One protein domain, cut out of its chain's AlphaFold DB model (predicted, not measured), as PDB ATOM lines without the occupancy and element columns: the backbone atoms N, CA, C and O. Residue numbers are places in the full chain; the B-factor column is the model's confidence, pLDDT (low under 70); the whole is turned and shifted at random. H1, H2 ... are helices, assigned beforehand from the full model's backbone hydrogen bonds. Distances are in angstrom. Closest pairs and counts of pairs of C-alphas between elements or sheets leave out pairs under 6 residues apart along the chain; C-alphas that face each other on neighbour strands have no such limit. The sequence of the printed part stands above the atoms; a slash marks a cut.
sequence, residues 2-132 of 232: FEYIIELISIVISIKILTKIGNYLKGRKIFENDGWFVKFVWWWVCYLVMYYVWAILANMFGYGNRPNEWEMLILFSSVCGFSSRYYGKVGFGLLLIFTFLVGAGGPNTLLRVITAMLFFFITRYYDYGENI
ATOM      1  N   PHE A   2      -2.449 -15.444  45.345       59.25
ATOM      2  CA  PHE A   2      -3.875 -15.186  45.629       59.25
ATOM      3  C   PHE A   2      -4.858 -15.958  44.724       59.25
ATOM      4  O   PHE A   2      -5.898 -16.388  45.209       59.25
ATOM      5  N   GLU A   3      -4.503 -16.218  43.461       64.12
ATOM      6  CA  GLU A   3      -5.300 -17.033  42.517       64.12
ATOM      7  C   GLU A   3      -5.597 -18.438  43.068       64.12
ATOM      8  O   GLU A   3      -6.757 -18.834  43.172       64.12
ATOM      9  N   TYR A   4      -4.575 -19.126  43.588       68.25
ATOM     10  CA  TYR A   4      -4.723 -20.445  44.215       68.25
ATOM     11  C   TYR A   4      -5.612 -20.438  45.468       68.25
ATOM     12  O   TYR A   4      -6.234 -21.448  45.789       68.25
ATOM     13  N   ILE A   5      -5.686 -19.316  46.194       75.38
ATOM     14  CA  ILE A   5      -6.576 -19.190  47.358       75.38
ATOM     15  C   ILE A   5      -8.032 -19.161  46.888       75.38
ATOM     16  O   ILE A   5      -8.880 -19.835  47.471       75.38
ATOM     17  N   ILE A   6      -8.318 -18.426  45.812       76.50
ATOM     18  CA  ILE A   6      -9.661 -18.340  45.229       76.50
ATOM     19  C   ILE A   6     -10.079 -19.680  44.637       76.50
ATOM     20  O   ILE A   6     -11.211 -20.106  44.852       76.50
ATOM     21  N   GLU A   7      -9.167 -20.384  43.970       76.69
ATOM     22  CA  GLU A   7      -9.406 -21.748  43.499       76.69
ATOM     23  C   GLU A   7      -9.781 -22.676  44.656       76.69
ATOM     24  O   GLU A   7     -10.807 -23.351  44.596       76.69
ATOM     25  N   LEU A   8      -9.016 -22.659  45.747       79.81
ATOM     26  CA  LEU A   8      -9.269 -23.512  46.907       79.81
ATOM     27  C   LEU A   8     -10.620 -23.177  47.562       79.81
ATOM     28  O   LEU A   8     -11.404 -24.081  47.851       79.81
ATOM     29  N   ILE A   9     -10.949 -21.889  47.704       82.81
ATOM     30  CA  ILE A   9     -12.263 -21.430  48.184       82.81
ATOM     31  C   ILE A   9     -13.383 -21.888  47.237       82.81
ATOM     32  O   ILE A   9     -14.413 -22.384  47.698       82.81
ATOM     33  N   SER A  10     -13.181 -21.771  45.923       84.62
ATOM     34  CA  SER A  10     -14.164 -22.178  44.915       84.62
ATOM     35  C   SER A  10     -14.436 -23.678  44.955       84.62
ATOM     36  O   SER A  10     -15.593 -24.097  44.908       84.62
ATOM     37  N   ILE A  11     -13.393 -24.490  45.141       83.44
ATOM     38  CA  ILE A  11     -13.489 -25.940  45.277       83.44
ATOM     39  C   ILE A  11     -14.256 -26.283  46.553       83.44
ATOM     40  O   ILE A  11     -15.200 -27.065  46.492       83.44
ATOM     41  N   VAL A  12     -13.932 -25.657  47.688       82.38
ATOM     42  CA  VAL A  12     -14.625 -25.899  48.965       82.38
ATOM     43  C   VAL A  12     -16.116 -25.556  48.872       82.38
ATOM     44  O   VAL A  12     -16.960 -26.349  49.289       82.38
ATOM     45  N   ILE A  13     -16.468 -24.408  48.287       85.00
ATOM     46  CA  ILE A  13     -17.872 -24.011  48.094       85.00
ATOM     47  C   ILE A  13     -18.586 -24.990  47.154       85.00
ATOM     48  O   ILE A  13     -19.712 -25.410  47.429       85.00
ATOM     49  N   SER A  14     -17.920 -25.395  46.073       86.94
ATOM     50  CA  SER A  14     -18.476 -26.341  45.106       86.94
ATOM     51  C   SER A  14     -18.726 -27.713  45.715       86.94
ATOM     52  O   SER A  14     -19.785 -28.285  45.474       86.94
ATOM     53  N   ILE A  15     -17.797 -28.218  46.536       82.88
ATOM     54  CA  ILE A  15     -17.959 -29.472  47.283       82.88
ATOM     55  C   ILE A  15     -19.219 -29.386  48.143       82.88
ATOM     56  O   ILE A  15     -20.072 -30.256  48.030       82.88
ATOM     57  N   LYS A  16     -19.423 -28.304  48.905       83.44
ATOM     58  CA  LYS A  16     -20.626 -28.153  49.746       83.44
ATOM     59  C   LYS A  16     -21.928 -28.207  48.947       83.44
ATOM     60  O   LYS A  16     -22.885 -28.878  49.344       83.44
ATOM     61  N   ILE A  17     -21.976 -27.515  47.808       83.81
ATOM     62  CA  ILE A  17     -23.148 -27.515  46.920       83.81
ATOM     63  C   ILE A  17     -23.372 -28.917  46.341       83.81
ATOM     64  O   ILE A  17     -24.478 -29.460  46.417       83.81
ATOM     65  N   LEU A  18     -22.321 -29.523  45.793       85.25
ATOM     66  CA  LEU A  18     -22.384 -30.820  45.132       85.25
ATOM     67  C   LEU A  18     -22.652 -31.968  46.101       85.25
ATOM     68  O   LEU A  18     -23.351 -32.904  45.729       85.25
ATOM     69  N   THR A  19     -22.180 -31.897  47.344       81.44
ATOM     70  CA  THR A  19     -22.494 -32.872  48.394       81.44
ATOM     71  C   THR A  19     -23.983 -32.842  48.719       81.44
ATOM     72  O   THR A  19     -24.618 -33.892  48.805       81.44
ATOM     73  N   LYS A  20     -24.594 -31.652  48.798       82.88
ATOM     74  CA  LYS A  20     -26.043 -31.520  49.008       82.88
ATOM     75  C   LYS A  20     -26.849 -32.104  47.842       82.88
ATOM     76  O   LYS A  20     -27.805 -32.845  48.072       82.88
ATOM     77  N   ILE A  21     -26.447 -31.813  46.604       82.75
ATOM     78  CA  ILE A  21     -27.093 -32.354  45.394       82.75
ATOM     79  C   ILE A  21     -26.886 -33.874  45.306       82.75
ATOM     80  O   ILE A  21     -27.830 -34.623  45.066       82.75
ATOM     81  N   GLY A  22     -25.667 -34.347  45.544       79.00
ATOM     82  CA  GLY A  22     -25.298 -35.756  45.467       79.00
ATOM     83  C   GLY A  22     -26.014 -36.602  46.514       79.00
ATOM     84  O   GLY A  22     -26.548 -37.658  46.180       79.00
ATOM     85  N   ASN A  23     -26.132 -36.109  47.751       78.50
ATOM     86  CA  ASN A  23     -26.910 -36.762  48.806       78.50
ATOM     87  C   ASN A  23     -28.404 -36.832  48.447       78.50
ATOM     88  O   ASN A  23     -29.033 -37.873  48.639       78.50
ATOM     89  N   TYR A  24     -28.965 -35.769  47.859       81.19
ATOM     90  CA  TYR A  24     -30.347 -35.766  47.371       81.19
ATOM     91  C   TYR A  24     -30.585 -36.821  46.277       81.19
ATOM     92  O   TYR A  24     -31.554 -37.581  46.334       81.19
ATOM     93  N   LEU A  25     -29.682 -36.911  45.297       77.88
ATOM     94  CA  LEU A  25     -29.764 -37.892  44.211       77.88
ATOM     95  C   LEU A  25     -29.529 -39.329  44.705       77.88
ATOM     96  O   LEU A  25     -30.203 -40.255  44.247       77.88
ATOM     97  N   LYS A  26     -28.629 -39.517  45.681       71.50
ATOM     98  CA  LYS A  26     -28.388 -40.804  46.351       71.50
ATOM     99  C   LYS A  26     -29.638 -41.286  47.088       71.50
ATOM    100  O   LYS A  26     -30.014 -42.442  46.926       71.50
ATOM    101  N   GLY A  27     -30.346 -40.399  47.791       74.88
ATOM    102  CA  GLY A  27     -31.624 -40.716  48.444       74.88
ATOM    103  C   GLY A  27     -32.724 -41.177  47.476       74.88
ATOM    104  O   GLY A  27     -33.614 -41.928  47.861       74.88
ATOM    105  N   ARG A  28     -32.637 -40.791  46.196       77.00
ATOM    106  CA  ARG A  28     -33.537 -41.250  45.124       77.00
ATOM    107  C   ARG A  28     -33.060 -42.510  44.396       77.00
ATOM    108  O   ARG A  28     -33.671 -42.882  43.399       77.00
ATOM    109  N   LYS A  29     -31.980 -43.152  44.858       76.25
ATOM    110  CA  LYS A  29     -31.395 -44.361  44.247       76.25
ATOM    111  C   LYS A  29     -30.967 -44.185  42.785       76.25
ATOM    112  O   LYS A  29     -30.813 -45.154  42.049       76.25
ATOM    113  N   ILE A  30     -30.721 -42.945  42.354       72.12
ATOM    114  CA  ILE A  30     -30.364 -42.629  40.962       72.12
ATOM    115  C   ILE A  30     -29.013 -43.255  40.584       72.12
ATOM    116  O   ILE A  30     -28.836 -43.705  39.456       72.12
ATOM    117  N   PHE A  31     -28.090 -43.360  41.543       67.88
ATOM    118  CA  PHE A  31     -26.774 -43.979  41.355       67.88
ATOM    119  C   PHE A  31     -26.750 -45.509  41.535       67.88
ATOM    120  O   PHE A  31     -25.715 -46.111  41.255       67.88
ATOM    121  N   GLU A  32     -27.841 -46.133  42.008       66.38
ATOM    122  CA  GLU A  32     -27.933 -47.598  42.191       66.38
ATOM    123  C   GLU A  32     -28.199 -48.327  40.870       66.38
ATOM    124  O   GLU A  32     -27.911 -49.513  40.746       66.38
ATOM    125  N   ASN A  33     -28.726 -47.622  39.866       60.28
ATOM    126  CA  ASN A  33     -28.901 -48.185  38.539       60.28
ATOM    127  C   ASN A  33     -27.546 -48.144  37.813       60.28
ATOM    128  O   ASN A  33     -26.969 -47.068  37.647       60.28
ATOM    129  N   ASP A  34     -27.036 -49.294  37.359       56.19
ATOM    130  CA  ASP A  34     -25.711 -49.472  36.729       56.19
ATOM    131  C   ASP A  34     -25.533 -48.767  35.365       56.19
ATOM    132  O   ASP A  34     -24.621 -49.055  34.587       56.19
ATOM    133  N   GLY A  35     -26.373 -47.777  35.067       70.06
ATOM    134  CA  GLY A  35     -26.232 -46.917  33.910       70.06
ATOM    135  C   GLY A  35     -24.960 -46.084  34.014       70.06
ATOM    136  O   GLY A  35     -24.936 -45.038  34.662       70.06
ATOM    137  N   TRP A  36     -23.913 -46.500  33.301       69.75
ATOM    138  CA  TRP A  36     -22.714 -45.696  33.035       69.75
ATOM    139  C   TRP A  36     -23.066 -44.260  32.597       69.75
ATOM    140  O   TRP A  36     -22.364 -43.316  32.954       69.75
ATOM    141  N   PHE A  37     -24.200 -44.095  31.906       75.50
ATOM    142  CA  PHE A  37     -24.766 -42.816  31.490       75.50
ATOM    143  C   PHE A  37     -25.102 -41.888  32.666       75.50
ATOM    144  O   PHE A  37     -24.794 -40.705  32.612       75.50
ATOM    145  N   VAL A  38     -25.670 -42.402  33.761       78.44
ATOM    146  CA  VAL A  38     -25.999 -41.588  34.947       78.44
ATOM    147  C   VAL A  38     -24.727 -41.075  35.614       78.44
ATOM    148  O   VAL A  38     -24.639 -39.902  35.971       78.44
ATOM    149  N   LYS A  39     -23.715 -41.940  35.732       77.25
ATOM    150  CA  LYS A  39     -22.399 -41.570  36.268       77.25
ATOM    151  C   LYS A  39     -21.740 -40.514  35.373       77.25
ATOM    152  O   LYS A  39     -21.278 -39.497  35.874       77.25
ATOM    153  N   PHE A  40     -21.797 -40.700  34.054       79.75
ATOM    154  CA  PHE A  40     -21.300 -39.740  33.067       79.75
ATOM    155  C   PHE A  40     -21.995 -38.372  33.153       79.75
ATOM    156  O   PHE A  40     -21.321 -37.346  33.211       79.75
ATOM    157  N   VAL A  41     -23.328 -38.342  33.222       82.50
ATOM    158  CA  VAL A  41     -24.099 -37.101  33.405       82.50
ATOM    159  C   VAL A  41     -23.738 -36.430  34.730       82.50
ATOM    160  O   VAL A  41     -23.562 -35.216  34.776       82.50
ATOM    161  N   TRP A  42     -23.568 -37.205  35.800       84.38
ATOM    162  CA  TRP A  42     -23.166 -36.676  37.101       84.38
ATOM    163  C   TRP A  42     -21.787 -36.019  37.077       84.38
ATOM    164  O   TRP A  42     -21.614 -34.942  37.639       84.38
ATOM    165  N   TRP A  43     -20.824 -36.609  36.374       84.94
ATOM    166  CA  TRP A  43     -19.507 -36.005  36.196       84.94
ATOM    167  C   TRP A  43     -19.587 -34.639  35.497       84.94
ATOM    168  O   TRP A  43     -18.939 -33.688  35.936       84.94
ATOM    169  N   TRP A  44     -20.455 -34.497  34.490       83.50
ATOM    170  CA  TRP A  44     -20.726 -33.201  33.858       83.50
ATOM    171  C   TRP A  44     -21.393 -32.203  34.803       83.50
ATOM    172  O   TRP A  44     -21.046 -31.026  34.785       83.50
ATOM    173  N   VAL A  45     -22.313 -32.653  35.660       86.56
ATOM    174  CA  VAL A  45     -22.911 -31.797  36.695       86.56
ATOM    175  C   VAL A  45     -21.837 -31.291  37.662       86.56
ATOM    176  O   VAL A  45     -21.784 -30.091  37.926       86.56
ATOM    177  N   CYS A  46     -20.944 -32.165  38.134       86.44
ATOM    178  CA  CYS A  46     -19.809 -31.780  38.974       86.44
ATOM    179  C   CYS A  46     -18.921 -30.741  38.280       86.44
ATOM    180  O   CYS A  46     -18.602 -29.713  38.878       86.44
ATOM    181  N   TYR A  47     -18.569 -30.989  37.014       86.69
ATOM    182  CA  TYR A  47     -17.767 -30.076  36.206       86.69
ATOM    183  C   TYR A  47     -18.411 -28.695  36.081       86.69
ATOM    184  O   TYR A  47     -17.775 -27.690  36.386       86.69
ATOM    185  N   LEU A  48     -19.687 -28.642  35.690       87.44
ATOM    186  CA  LEU A  48     -20.397 -27.384  35.485       87.44
ATOM    187  C   LEU A  48     -20.534 -26.591  36.785       87.44
ATOM    188  O   LEU A  48     -20.264 -25.396  36.789       87.44
ATOM    189  N   VAL A  49     -20.908 -27.233  37.896       88.12
ATOM    190  CA  VAL A  49     -21.041 -26.537  39.186       88.12
ATOM    191  C   VAL A  49     -19.697 -25.971  39.639       88.12
ATOM    192  O   VAL A  49     -19.635 -24.794  39.987       88.12
ATOM    193  N   MET A  50     -18.623 -26.766  39.584       88.12
ATOM    194  CA  MET A  50     -17.282 -26.294  39.949       88.12
ATOM    195  C   MET A  50     -16.819 -25.144  39.051       88.12
ATOM    196  O   MET A  50     -16.309 -24.141  39.547       88.12
ATOM    197  N   TYR A  51     -17.062 -25.245  37.742       86.38
ATOM    198  CA  TYR A  51     -16.742 -24.195  36.778       86.38
ATOM    199  C   TYR A  51     -17.506 -22.894  37.047       86.38
ATOM    200  O   TYR A  51     -16.904 -21.822  37.071       86.38
ATOM    201  N   TYR A  52     -18.817 -22.964  37.295       87.88
ATOM    202  CA  TYR A  52     -19.627 -21.773  37.556       87.88
ATOM    203  C   TYR A  52     -19.280 -21.107  38.888       87.88
ATOM    204  O   TYR A  52     -19.197 -19.883  38.944       87.88
ATOM    205  N   VAL A  53     -19.045 -21.882  39.951       87.25
ATOM    206  CA  VAL A  53     -18.617 -21.333  41.249       87.25
ATOM    207  C   VAL A  53     -17.264 -20.640  41.115       87.25
ATOM    208  O   VAL A  53     -17.100 -19.524  41.611       87.25
ATOM    209  N   TRP A  54     -16.320 -21.262  40.405       86.31
ATOM    210  CA  TRP A  54     -15.039 -20.639  40.092       86.31
ATOM    211  C   TRP A  54     -15.225 -19.339  39.300       86.31
ATOM    212  O   TRP A  54     -14.705 -18.309  39.713       86.31
ATOM    213  N   ALA A  55     -16.029 -19.343  38.232       83.56
ATOM    214  CA  ALA A  55     -16.239 -18.168  37.384       83.56
ATOM    215  C   ALA A  55     -16.883 -16.992  38.139       83.56
ATOM    216  O   ALA A  55     -16.506 -15.839  37.932       83.56
ATOM    217  N   ILE A  56     -17.830 -17.270  39.043       85.75
ATOM    218  CA  ILE A  56     -18.451 -16.250  39.899       85.75
ATOM    219  C   ILE A  56     -17.403 -15.617  40.817       85.75
ATOM    220  O   ILE A  56     -17.317 -14.393  40.895       85.75
ATOM    221  N   LEU A  57     -16.587 -16.436  41.488       83.75
ATOM    222  CA  LEU A  57     -15.551 -15.941  42.392       83.75
ATOM    223  C   LEU A  57     -14.452 -15.196  41.634       83.75
ATOM    224  O   LEU A  57     -14.078 -14.100  42.038       83.75
ATOM    225  N   ALA A  58     -13.992 -15.727  40.503       79.88
ATOM    226  CA  ALA A  58     -13.025 -15.063  39.637       79.88
ATOM    227  C   ALA A  58     -13.505 -13.652  39.260       79.88
ATOM    228  O   ALA A  58     -12.776 -12.682  39.461       79.88
ATOM    229  N   ASN A  59     -14.767 -13.515  38.840       82.44
ATOM    230  CA  ASN A  59     -15.356 -12.223  38.495       82.44
ATOM    231  C   ASN A  59     -15.477 -11.278  39.711       82.44
ATOM    232  O   ASN A  59     -15.195 -10.087  39.596       82.44
ATOM    233  N   MET A  60     -15.833 -11.792  40.896       83.31
ATOM    234  CA  MET A  60     -15.900 -10.992  42.135       83.31
ATOM    235  C   MET A  60     -14.542 -10.421  42.563       83.31
ATOM    236  O   MET A  60     -14.495  -9.347  43.161       83.31
ATOM    237  N   PHE A  61     -13.451 -11.125  42.265       80.25
ATOM    238  CA  PHE A  61     -12.092 -10.709  42.613       80.25
ATOM    239  C   PHE A  61     -11.323 -10.073  41.438       80.25
ATOM    240  O   PHE A  61     -10.136  -9.782  41.574       80.25
ATOM    241  N   GLY A  62     -11.986  -9.815  40.302       73.44
ATOM    242  CA  GLY A  62     -11.397  -9.128  39.146       73.44
ATOM    243  C   GLY A  62     -10.451  -9.980  38.290       73.44
ATOM    244  O   GLY A  62      -9.650  -9.428  37.536       73.44
ATOM    245  N   TYR A  63     -10.532 -11.308  38.389       72.19
ATOM    246  CA  TYR A  63      -9.792 -12.241  37.539       72.19
ATOM    247  C   TYR A  63     -10.504 -12.464  36.201       72.19
ATOM    248  O   TYR A  63     -11.717 -12.290  36.076       72.19
ATOM    249  N   GLY A  64      -9.743 -12.845  35.171       66.56
ATOM    250  CA  GLY A  64     -10.292 -13.096  33.840       66.56
ATOM    251  C   GLY A  64     -11.349 -14.208  33.840       66.56
ATOM    252  O   GLY A  64     -11.192 -15.231  34.493       66.56
ATOM    253  N   ASN A  65     -12.402 -14.049  33.032       64.31
ATOM    254  CA  ASN A  65     -13.525 -15.000  32.931       64.31
ATOM    255  C   ASN A  65     -13.169 -16.359  32.291       64.31
ATOM    256  O   ASN A  65     -14.060 -17.154  31.984       64.31
ATOM    257  N   ARG A  66     -11.889 -16.620  32.014       67.38
ATOM    258  CA  ARG A  66     -11.428 -17.869  31.408       67.38
ATOM    259  C   ARG A  66     -10.295 -18.446  32.236       67.38
ATOM    260  O   ARG A  66      -9.290 -17.753  32.385       67.38
ATOM    261  N   PRO A  67     -10.442 -19.691  32.709       66.25
ATOM    262  CA  PRO A  67      -9.386 -20.321  33.462       66.25
ATOM    263  C   PRO A  67      -8.175 -20.538  32.554       66.25
ATOM    264  O   PRO A  67      -8.318 -20.953  31.398       66.25
ATOM    265  N   ASN A  68      -6.985 -20.242  33.065       75.56
ATOM    266  CA  ASN A  68      -5.741 -20.602  32.394       75.56
ATOM    267  C   ASN A  68      -5.547 -22.138  32.401       75.56
ATOM    268  O   ASN A  68      -6.309 -22.886  33.017       75.56
ATOM    269  N   GLU A  69      -4.533 -22.647  31.695       74.06
ATOM    270  CA  GLU A  69      -4.295 -24.100  31.607       74.06
ATOM    271  C   GLU A  69      -4.085 -24.774  32.973       74.06
ATOM    272  O   GLU A  69      -4.448 -25.937  33.150       74.06
ATOM    273  N   TRP A  70      -3.501 -24.055  33.938       73.88
ATOM    274  CA  TRP A  70      -3.244 -24.562  35.285       73.88
ATOM    275  C   TRP A  70      -4.526 -24.631  36.113       73.88
ATOM    276  O   TRP A  70      -4.803 -25.662  36.719       73.88
ATOM    277  N   GLU A  71      -5.338 -23.579  36.064       75.81
ATOM    278  CA  GLU A  71      -6.660 -23.497  36.686       75.81
ATOM    279  C   GLU A  71      -7.600 -24.564  36.127       75.81
ATOM    280  O   GLU A  71      -8.281 -25.254  36.882       75.81
ATOM    281  N   MET A  72      -7.591 -24.774  34.804       75.31
ATOM    282  CA  MET A  72      -8.354 -25.851  34.169       75.31
ATOM    283  C   MET A  72      -7.908 -27.225  34.650       75.31
ATOM    284  O   MET A  72      -8.748 -28.073  34.934       75.31
ATOM    285  N   LEU A  73      -6.600 -27.458  34.757       79.62
ATOM    286  CA  LEU A  73      -6.048 -28.722  35.235       79.62
ATOM    287  C   LEU A  73      -6.407 -28.979  36.704       79.62
ATOM    288  O   LEU A  73      -6.760 -30.107  37.054       79.62
ATOM    289  N   ILE A  74      -6.375 -27.948  37.549       80.56
ATOM    290  CA  ILE A  74      -6.790 -28.018  38.956       80.56
ATOM    291  C   ILE A  74      -8.286 -28.318  39.054       80.56
ATOM    292  O   ILE A  74      -8.671 -29.292  39.702       80.56
ATOM    293  N   LEU A  75      -9.119 -27.561  38.337       81.38
ATOM    294  CA  LEU A  75     -10.566 -27.749  38.305       81.38
ATOM    295  C   LEU A  75     -10.930 -29.153  37.820       81.38
ATOM    296  O   LEU A  75     -11.723 -29.847  38.451       81.38
ATOM    297  N   PHE A  76     -10.292 -29.617  36.749       81.12
ATOM    298  CA  PHE A  76     -10.504 -30.951  36.203       81.12
ATOM    299  C   PHE A  76     -10.107 -32.053  37.199       81.12
ATOM    300  O   PHE A  76     -10.849 -33.015  37.406       81.12
ATOM    301  N   SER A  77      -8.961 -31.896  37.864       80.88
ATOM    302  CA  SER A  77      -8.477 -32.840  38.879       80.88
ATOM    303  C   SER A  77      -9.401 -32.891  40.097       80.88
ATOM    304  O   SER A  77      -9.684 -33.974  40.612       80.88
ATOM    305  N   SER A  78      -9.936 -31.744  40.519       82.62
ATOM    306  CA  SER A  78     -10.940 -31.649  41.579       82.62
ATOM    307  C   SER A  78     -12.262 -32.302  41.182       82.62
ATOM    308  O   SER A  78     -12.817 -33.072  41.966       82.62
ATOM    309  N   VAL A  79     -12.738 -32.102  39.950       83.56
ATOM    310  CA  VAL A  79     -13.944 -32.773  39.436       83.56
ATOM    311  C   VAL A  79     -13.767 -34.290  39.449       83.56
ATOM    312  O   VAL A  79     -14.661 -35.005  39.908       83.56
ATOM    313  N   CYS A  80     -12.614 -34.798  39.002       82.31
ATOM    314  CA  CYS A  80     -12.281 -36.223  39.059       82.31
ATOM    315  C   CYS A  80     -12.188 -36.743  40.498       82.31
ATOM    316  O   CYS A  80     -12.729 -37.809  40.799       82.31
ATOM    317  N   GLY A  81     -11.546 -35.985  41.391       79.62
ATOM    318  CA  GLY A  81     -11.415 -36.319  42.809       79.62
ATOM    319  C   GLY A  81     -12.774 -36.440  43.493       79.62
ATOM    320  O   GLY A  81     -13.066 -37.468  44.104       79.62
ATOM    321  N   PHE A  82     -13.641 -35.442  43.310       79.62
ATOM    322  CA  PHE A  82     -14.992 -35.416  43.871       79.62
ATOM    323  C   PHE A  82     -15.892 -36.503  43.268       79.62
ATOM    324  O   PHE A  82     -16.536 -37.275  43.980       79.62
ATOM    325  N   SER A  83     -15.903 -36.614  41.937       79.69
ATOM    326  CA  SER A  83     -16.760 -37.574  41.236       79.69
ATOM    327  C   SER A  83     -16.399 -39.015  41.578       79.69
ATOM    328  O   SER A  83     -17.281 -39.869  41.581       79.69
ATOM    329  N   SER A  84     -15.142 -39.293  41.946       80.25
ATOM    330  CA  SER A  84     -14.673 -40.640  42.286       80.25
ATOM    331  C   SER A  84     -15.474 -41.355  43.382       80.25
ATOM    332  O   SER A  84     -15.462 -42.582  43.428       80.25
ATOM    333  N   ARG A  85     -16.218 -40.621  44.218       74.69
ATOM    334  CA  ARG A  85     -17.153 -41.165  45.216       74.69
ATOM    335  C   ARG A  85     -18.315 -41.959  44.612       74.69
ATOM    336  O   ARG A  85     -18.816 -42.888  45.234       74.69
ATOM    337  N   TYR A  86     -18.759 -41.578  43.419       72.81
ATOM    338  CA  TYR A  86     -19.948 -42.135  42.760       72.81
ATOM    339  C   TYR A  86     -19.591 -43.201  41.716       72.81
ATOM    340  O   TYR A  86     -20.460 -43.867  41.148       72.81
ATOM    341  N   TYR A  87     -18.295 -43.369  41.463       70.94
ATOM    342  CA  TYR A  87     -17.751 -44.351  40.544       70.94
ATOM    343  C   TYR A  87     -17.175 -45.527  41.343       70.94
ATOM    344  O   TYR A  87     -16.476 -45.346  42.334       70.94
ATOM    345  N   GLY A  88     -17.460 -46.760  40.913       68.44
ATOM    346  CA  GLY A  88     -16.877 -47.959  41.526       68.44
ATOM    347  C   GLY A  88     -15.362 -48.062  41.294       68.44
ATOM    348  O   GLY A  88     -14.779 -47.250  40.578       68.44
ATOM    349  N   LYS A  89     -14.720 -49.108  41.835       69.88
ATOM    350  CA  LYS A  89     -13.252 -49.318  41.777       69.88
ATOM    351  C   LYS A  89     -12.649 -49.140  40.374       69.88
ATOM    352  O   LYS A  89     -11.604 -48.514  40.230       69.88
ATOM    353  N   VAL A  90     -13.330 -49.649  39.346       68.94
ATOM    354  CA  VAL A  90     -12.904 -49.529  37.939       68.94
ATOM    355  C   VAL A  90     -12.995 -48.081  37.444       68.94
ATOM    356  O   VAL A  90     -12.059 -47.577  36.831       68.94
ATOM    357  N   GLY A  91     -14.088 -47.381  37.757       70.69
ATOM    358  CA  GLY A  91     -14.267 -45.975  37.387       70.69
ATOM    359  C   GLY A  91     -13.308 -45.037  38.125       70.69
ATOM    360  O   GLY A  91     -12.817 -44.084  37.533       70.69
ATOM    361  N   PHE A  92     -12.965 -45.349  39.377       75.12
ATOM    362  CA  PHE A  92     -11.898 -44.662  40.107       75.12
ATOM    363  C   PHE A  92     -10.546 -44.788  39.391       75.12
ATOM    364  O   PHE A  92      -9.884 -43.776  39.169       75.12
ATOM    365  N   GLY A  93     -10.161 -46.007  38.989       71.25
ATOM    366  CA  GLY A  93      -8.921 -46.234  38.242       71.25
ATOM    367  C   GLY A  93      -8.884 -45.437  36.937       71.25
ATOM    368  O   GLY A  93      -7.889 -44.777  36.648       71.25
ATOM    369  N   LEU A  94      -9.998 -45.417  36.199       76.56
ATOM    370  CA  LEU A  94     -10.139 -44.625  34.974       76.56
ATOM    371  C   LEU A  94     -10.015 -43.117  35.224       76.56
ATOM    372  O   LEU A  94      -9.280 -42.456  34.500       76.56
ATOM    373  N   LEU A  95     -10.669 -42.568  36.253       78.75
ATOM    374  CA  LEU A  95     -10.570 -41.141  36.595       78.75
ATOM    375  C   LEU A  95      -9.152 -40.742  37.023       78.75
ATOM    376  O   LEU A  95      -8.695 -39.644  36.700       78.75
ATOM    377  N   LEU A  96      -8.443 -41.629  37.723       77.31
ATOM    378  CA  LEU A  96      -7.068 -41.391  38.159       77.31
ATOM    379  C   LEU A  96      -6.105 -41.396  36.965       77.31
ATOM    380  O   LEU A  96      -5.295 -40.480  36.830       77.31
ATOM    381  N   ILE A  97      -6.250 -42.364  36.054       80.50
ATOM    382  CA  ILE A  97      -5.504 -42.398  34.785       80.50
ATOM    383  C   ILE A  97      -5.817 -41.152  33.954       80.50
ATOM    384  O   ILE A  97      -4.909 -40.521  33.425       80.50
ATOM    385  N   PHE A  98      -7.084 -40.755  33.873       74.94
ATOM    386  CA  PHE A  98      -7.490 -39.571  33.123       74.94
ATOM    387  C   PHE A  98      -6.876 -38.289  33.710       74.94
ATOM    388  O   PHE A  98      -6.342 -37.467  32.971       74.94
ATOM    389  N   THR A  99      -6.863 -38.152  35.038       77.69
ATOM    390  CA  THR A  99      -6.185 -37.045  35.737       77.69
ATOM    391  C   THR A  99      -4.682 -37.027  35.433       77.69
ATOM    392  O   THR A  99      -4.112 -35.966  35.180       77.69
ATOM    393  N   PHE A 100      -4.044 -38.200  35.378       75.62
ATOM    394  CA  PHE A 100      -2.633 -38.327  35.007       75.62
ATOM    395  C   PHE A 100      -2.371 -37.902  33.555       75.62
ATOM    396  O   PHE A 100      -1.435 -37.150  33.297       75.62
ATOM    397  N   LEU A 101      -3.221 -38.329  32.613       77.19
ATOM    398  CA  LEU A 101      -3.112 -37.972  31.194       77.19
ATOM    399  C   LEU A 101      -3.271 -36.465  30.964       77.19
ATOM    400  O   LEU A 101      -2.506 -35.884  30.197       77.19
ATOM    401  N   VAL A 102      -4.208 -35.821  31.665       72.69
ATOM    402  CA  VAL A 102      -4.391 -34.360  31.617       72.69
ATOM    403  C   VAL A 102      -3.177 -33.634  32.207       72.69
ATOM    404  O   VAL A 102      -2.710 -32.650  31.636       72.69
ATOM    405  N   GLY A 103      -2.609 -34.147  33.305       69.31
ATOM    406  CA  GLY A 103      -1.385 -33.607  33.902       69.31
ATOM    407  C   GLY A 103      -0.134 -33.762  33.031       69.31
ATOM    408  O   GLY A 103       0.794 -32.956  33.135       69.31
ATOM    409  N   ALA A 104      -0.113 -34.768  32.153       70.69
ATOM    410  CA  ALA A 104       1.051 -35.131  31.353       70.69
ATOM    411  C   ALA A 104       1.244 -34.292  30.066       70.69
ATOM    412  O   ALA A 104       2.281 -34.393  29.413       70.69
ATOM    413  N   GLY A 105       0.270 -33.457  29.692       64.75
ATOM    414  CA  GLY A 105       0.186 -32.838  28.362       64.75
ATOM    415  C   GLY A 105       1.073 -31.616  28.074       64.75
ATOM    416  O   GLY A 105       0.857 -30.969  27.054       64.75
ATOM    417  N   GLY A 106       2.042 -31.243  28.922       61.38
ATOM    418  CA  GLY A 106       2.847 -30.033  28.682       61.38
ATOM    419  C   GLY A 106       4.188 -29.953  29.424       61.38
ATOM    420  O   GLY A 106       4.521 -30.863  30.189       61.38
ATOM    421  N   PRO A 107       4.970 -28.873  29.204       59.09
ATOM    422  CA  PRO A 107       6.254 -28.649  29.870       59.09
ATOM    423  C   PRO A 107       6.072 -28.528  31.390       59.09
ATOM    424  O   PRO A 107       5.031 -28.080  31.867       59.09
ATOM    425  N   ASN A 108       7.084 -28.939  32.162       70.69
ATOM    426  CA  ASN A 108       6.996 -29.115  33.623       70.69
ATOM    427  C   ASN A 108       5.949 -30.163  34.049       70.69
ATOM    428  O   ASN A 108       5.289 -30.032  35.082       70.69
ATOM    429  N   THR A 109       5.841 -31.230  33.256       74.25
ATOM    430  CA  THR A 109       4.953 -32.391  33.416       74.25
ATOM    431  C   THR A 109       4.916 -32.923  34.847       74.25
ATOM    432  O   THR A 109       3.851 -33.181  35.392       74.25
ATOM    433  N   LEU A 110       6.080 -33.030  35.494       74.88
ATOM    434  CA  LEU A 110       6.198 -33.576  36.844       74.88
ATOM    435  C   LEU A 110       5.509 -32.668  37.880       74.88
ATOM    436  O   LEU A 110       4.736 -33.154  38.702       74.88
ATOM    437  N   LEU A 111       5.706 -31.348  37.792       76.62
ATOM    438  CA  LEU A 111       5.052 -30.381  38.679       76.62
ATOM    439  C   LEU A 111       3.535 -30.346  38.442       76.62
ATOM    440  O   LEU A 111       2.767 -30.349  39.399       76.62
ATOM    441  N   ARG A 112       3.101 -30.380  37.176       74.06
ATOM    442  CA  ARG A 112       1.679 -30.428  36.796       74.06
ATOM    443  C   ARG A 112       0.982 -31.682  37.329       74.06
ATOM    444  O   ARG A 112      -0.099 -31.576  37.903       74.06
ATOM    445  N   VAL A 113       1.617 -32.849  37.204       76.94
ATOM    446  CA  VAL A 113       1.101 -34.118  37.742       76.94
ATOM    447  C   VAL A 113       1.029 -34.083  39.269       76.94
ATOM    448  O   VAL A 113      -0.002 -34.458  39.822       76.94
ATOM    449  N   ILE A 114       2.067 -33.593  39.960       80.31
ATOM    450  CA  ILE A 114       2.048 -33.468  41.428       80.31
ATOM    451  C   ILE A 114       0.896 -32.564  41.878       80.31
ATOM    452  O   ILE A 114       0.135 -32.949  42.766       80.31
ATOM    453  N   THR A 115       0.728 -31.396  41.252       77.00
ATOM    454  CA  THR A 115      -0.359 -30.466  41.586       77.00
ATOM    455  C   THR A 115      -1.730 -31.092  41.322       77.00
ATOM    456  O   THR A 115      -2.585 -31.066  42.205       77.00
ATOM    457  N   ALA A 116      -1.935 -31.742  40.171       77.00
ATOM    458  CA  ALA A 116      -3.172 -32.467  39.863       77.00
ATOM    459  C   ALA A 116      -3.498 -33.539  40.916       77.00
ATOM    460  O   ALA A 116      -4.625 -33.618  41.406       77.00
ATOM    461  N   MET A 117      -2.504 -34.343  41.311       78.25
ATOM    462  CA  MET A 117      -2.675 -35.382  42.330       78.25
ATOM    463  C   MET A 117      -3.025 -34.785  43.691       78.25
ATOM    464  O   MET A 117      -3.925 -35.284  44.366       78.25
ATOM    465  N   LEU A 118      -2.355 -33.703  44.084       80.25
ATOM    466  CA  LEU A 118      -2.620 -33.015  45.341       80.25
ATOM    467  C   LEU A 118      -4.070 -32.518  45.396       80.25
ATOM    468  O   LEU A 118      -4.770 -32.812  46.361       80.25
ATOM    469  N   PHE A 119      -4.571 -31.877  44.340       73.12
ATOM    470  CA  PHE A 119      -5.966 -31.428  44.286       73.12
ATOM    471  C   PHE A 119      -6.977 -32.577  44.189       73.12
ATOM    472  O   PHE A 119      -8.022 -32.518  44.842       73.12
ATOM    473  N   PHE A 120      -6.660 -33.652  43.462       80.81
ATOM    474  CA  PHE A 120      -7.476 -34.870  43.421       80.81
ATOM    475  C   PHE A 120      -7.656 -35.468  44.825       80.81
ATOM    476  O   PHE A 120      -8.782 -35.737  45.254       80.81
ATOM    477  N   PHE A 121      -6.557 -35.634  45.570       76.06
ATOM    478  CA  PHE A 121      -6.590 -36.198  46.919       76.06
ATOM    479  C   PHE A 121      -7.156 -35.234  47.961       76.06
ATOM    480  O   PHE A 121      -7.901 -35.689  48.821       76.06
ATOM    481  N   ILE A 122      -6.883 -33.926  47.877       77.56
ATOM    482  CA  ILE A 122      -7.488 -32.919  48.768       77.56
ATOM    483  C   ILE A 122      -9.000 -32.914  48.599       77.56
ATOM    484  O   ILE A 122      -9.721 -33.002  49.588       77.56
ATOM    485  N   THR A 123      -9.486 -32.880  47.359       69.81
ATOM    486  CA  THR A 123     -10.927 -32.872  47.082       69.81
ATOM    487  C   THR A 123     -11.596 -34.146  47.611       69.81
ATOM    488  O   THR A 123     -12.689 -34.093  48.168       69.81
ATOM    489  N   ARG A 124     -10.909 -35.291  47.515       73.44
ATOM    490  CA  ARG A 124     -11.356 -36.567  48.091       73.44
ATOM    491  C   ARG A 124     -11.306 -36.593  49.626       73.44
ATOM    492  O   ARG A 124     -12.178 -37.186  50.250       73.44
ATOM    493  N   TYR A 125     -10.281 -36.000  50.234       70.56
ATOM    494  CA  TYR A 125     -10.070 -35.994  51.683       70.56
ATOM    495  C   TYR A 125     -11.022 -35.034  52.407       70.56
ATOM    496  O   TYR A 125     -11.586 -35.396  53.436       70.56
ATOM    497  N   TYR A 126     -11.248 -33.838  51.854       63.38
ATOM    498  CA  TYR A 126     -12.144 -32.833  52.436       63.38
ATOM    499  C   TYR A 126     -13.595 -33.342  52.524       63.38
ATOM    500  O   TYR A 126     -14.275 -33.109  53.520       63.38
ATOM    501  N   ASP A 127     -14.032 -34.135  51.541       57.66
ATOM    502  CA  ASP A 127     -15.332 -34.826  51.565       57.66
ATOM    503  C   ASP A 127     -15.386 -35.965  52.610       57.66
ATOM    504  O   ASP A 127     -16.438 -36.252  53.182       57.66
ATOM    505  N   TYR A 128     -14.253 -36.597  52.937       52.72
ATOM    506  CA  TYR A 128     -14.184 -37.599  54.012       52.72
ATOM    507  C   TYR A 128     -14.349 -36.966  55.405       52.72
ATOM    508  O   TYR A 128     -14.904 -37.599  56.302       52.72
ATOM    509  N   GLY A 129     -13.895 -35.718  55.578       44.06
ATOM    510  CA  GLY A 129     -14.002 -34.959  56.828       44.06
ATOM    511  C   GLY A 129     -15.400 -34.388  57.105       44.06
ATOM    512  O   GLY A 129     -15.843 -34.401  58.249       44.06
ATOM    513  N   GLU A 130     -16.145 -33.956  56.082       44.31
ATOM    514  CA  GLU A 130     -17.488 -33.359  56.256       44.31
ATOM    515  C   GLU A 130     -18.569 -34.398  56.653       44.31
ATOM    516  O   GLU A 130     -19.590 -34.064  57.261       44.31
ATOM    517  N   ASN A 131     -18.303 -35.688  56.411       38.88
ATOM    518  CA  ASN A 131     -19.110 -36.807  56.917       38.88
ATOM    519  C   ASN A 131     -18.868 -37.118  58.413       38.88
ATOM    520  O   ASN A 131     -19.566 -37.964  58.971       38.88
ATOM    521  N   ILE A 132     -17.901 -36.460  59.071       41.16
ATOM    522  CA  ILE A 132     -17.611 -36.631  60.508       41.16
ATOM    523  C   ILE A 132     -18.337 -35.573  61.362       41.16
ATOM    524  O   ILE A 132     -18.710 -35.868  62.496       41.16
TER     525      ILE A 132
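This is residues 2 to 132 of the 232 residues of an uncharacterized protein of Methanotorris formicicus Mc-S-70 (UniProt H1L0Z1). A short helix, H3, makes the core, and the four other helices are arranged round it. The long hairpin of H1 and H2 packs on one side of it, H4 lies side by side with it on another, and H5 folds back from H4 and packs on H3 at a slant. The printed part has 131 residues with five named helices, in the order H1, H2, H3, H4, H5, and no named strand; its class is all helix. It is compact and rounded, with a radius of gyration of the C-alphas of 14.6 A and spans of 40 by 31 by 28 A.

H1, residues 2 to 27, is the longest helix with 26 residues; it begins at C-alpha 2 at (-3.875, -15.186, 45.629) and measures 37.8 A from first to last C-alpha. H2, residues 36 to 60, measures 36.5 A. H3 covers residues 69 to 83, with C-alpha 69 at (-4.295, -24.100, 31.607), and H4 covers residues 89 to 103. H5, residues 109 to 132, measures 35.5 A and ends at C-alpha 132 at (-17.611, -36.631, 60.508).

H3 is the hub and touches the four other helices. H1 and H2 form a helical hairpin, running opposite ways at a tilt of 37 degrees, only just steep; H1 touches H2 with residues 6 to 18 alone, and the closest C-alphas, of Ser 10 and Trp 54, are 5.1 A apart. H2 touches H3 with residues 42 to 51 alone, the closest C-alphas being those of Tyr 47 and Val 79 at 5.7 A. H1 touches H3 with residues 7 to 15 alone, the same way at a shallow tilt of 26 degrees; the closest C-alphas, of Ile 11 and Ser 78, are 7.3 A apart. H3, H4 and H5 form an up and down bundle, each running against the one before it. H3 and H4 are a hairpin at a shallow tilt of 5 degrees, with the C-alphas of Ser 77 and Thr 99 closest at 5.7 A. H4 and H5 are a hairpin at a steep tilt of 40 degrees, with the C-alphas of Gly 103 and Val 113 closest at 4.6 A. H3 and H5 touch with 25 pairs of C-alphas within 8 A, the closest those of Gly 81 and Phe 120 at 4.2 A. H1 and H5 only just touch, with 3 pairs within 8 A, the closest those of Ile 15 and Asp 127 at 7.3 A. H4 is apart from H1 and H2, and H2 is apart from H5. In H1, H2, H3 and H4 every O i to N i+4 pair is within hydrogen-bond range; in H5 17 of 20 are.

The C-alphas farthest apart, of Arg 28 and Pro 107, are 44.4 A apart. The printed part has no cut and no long link. The mean pLDDT of the printed part is 75.4; the residues under 70 include 31 to 34, 64 to 67 and 126 to 132.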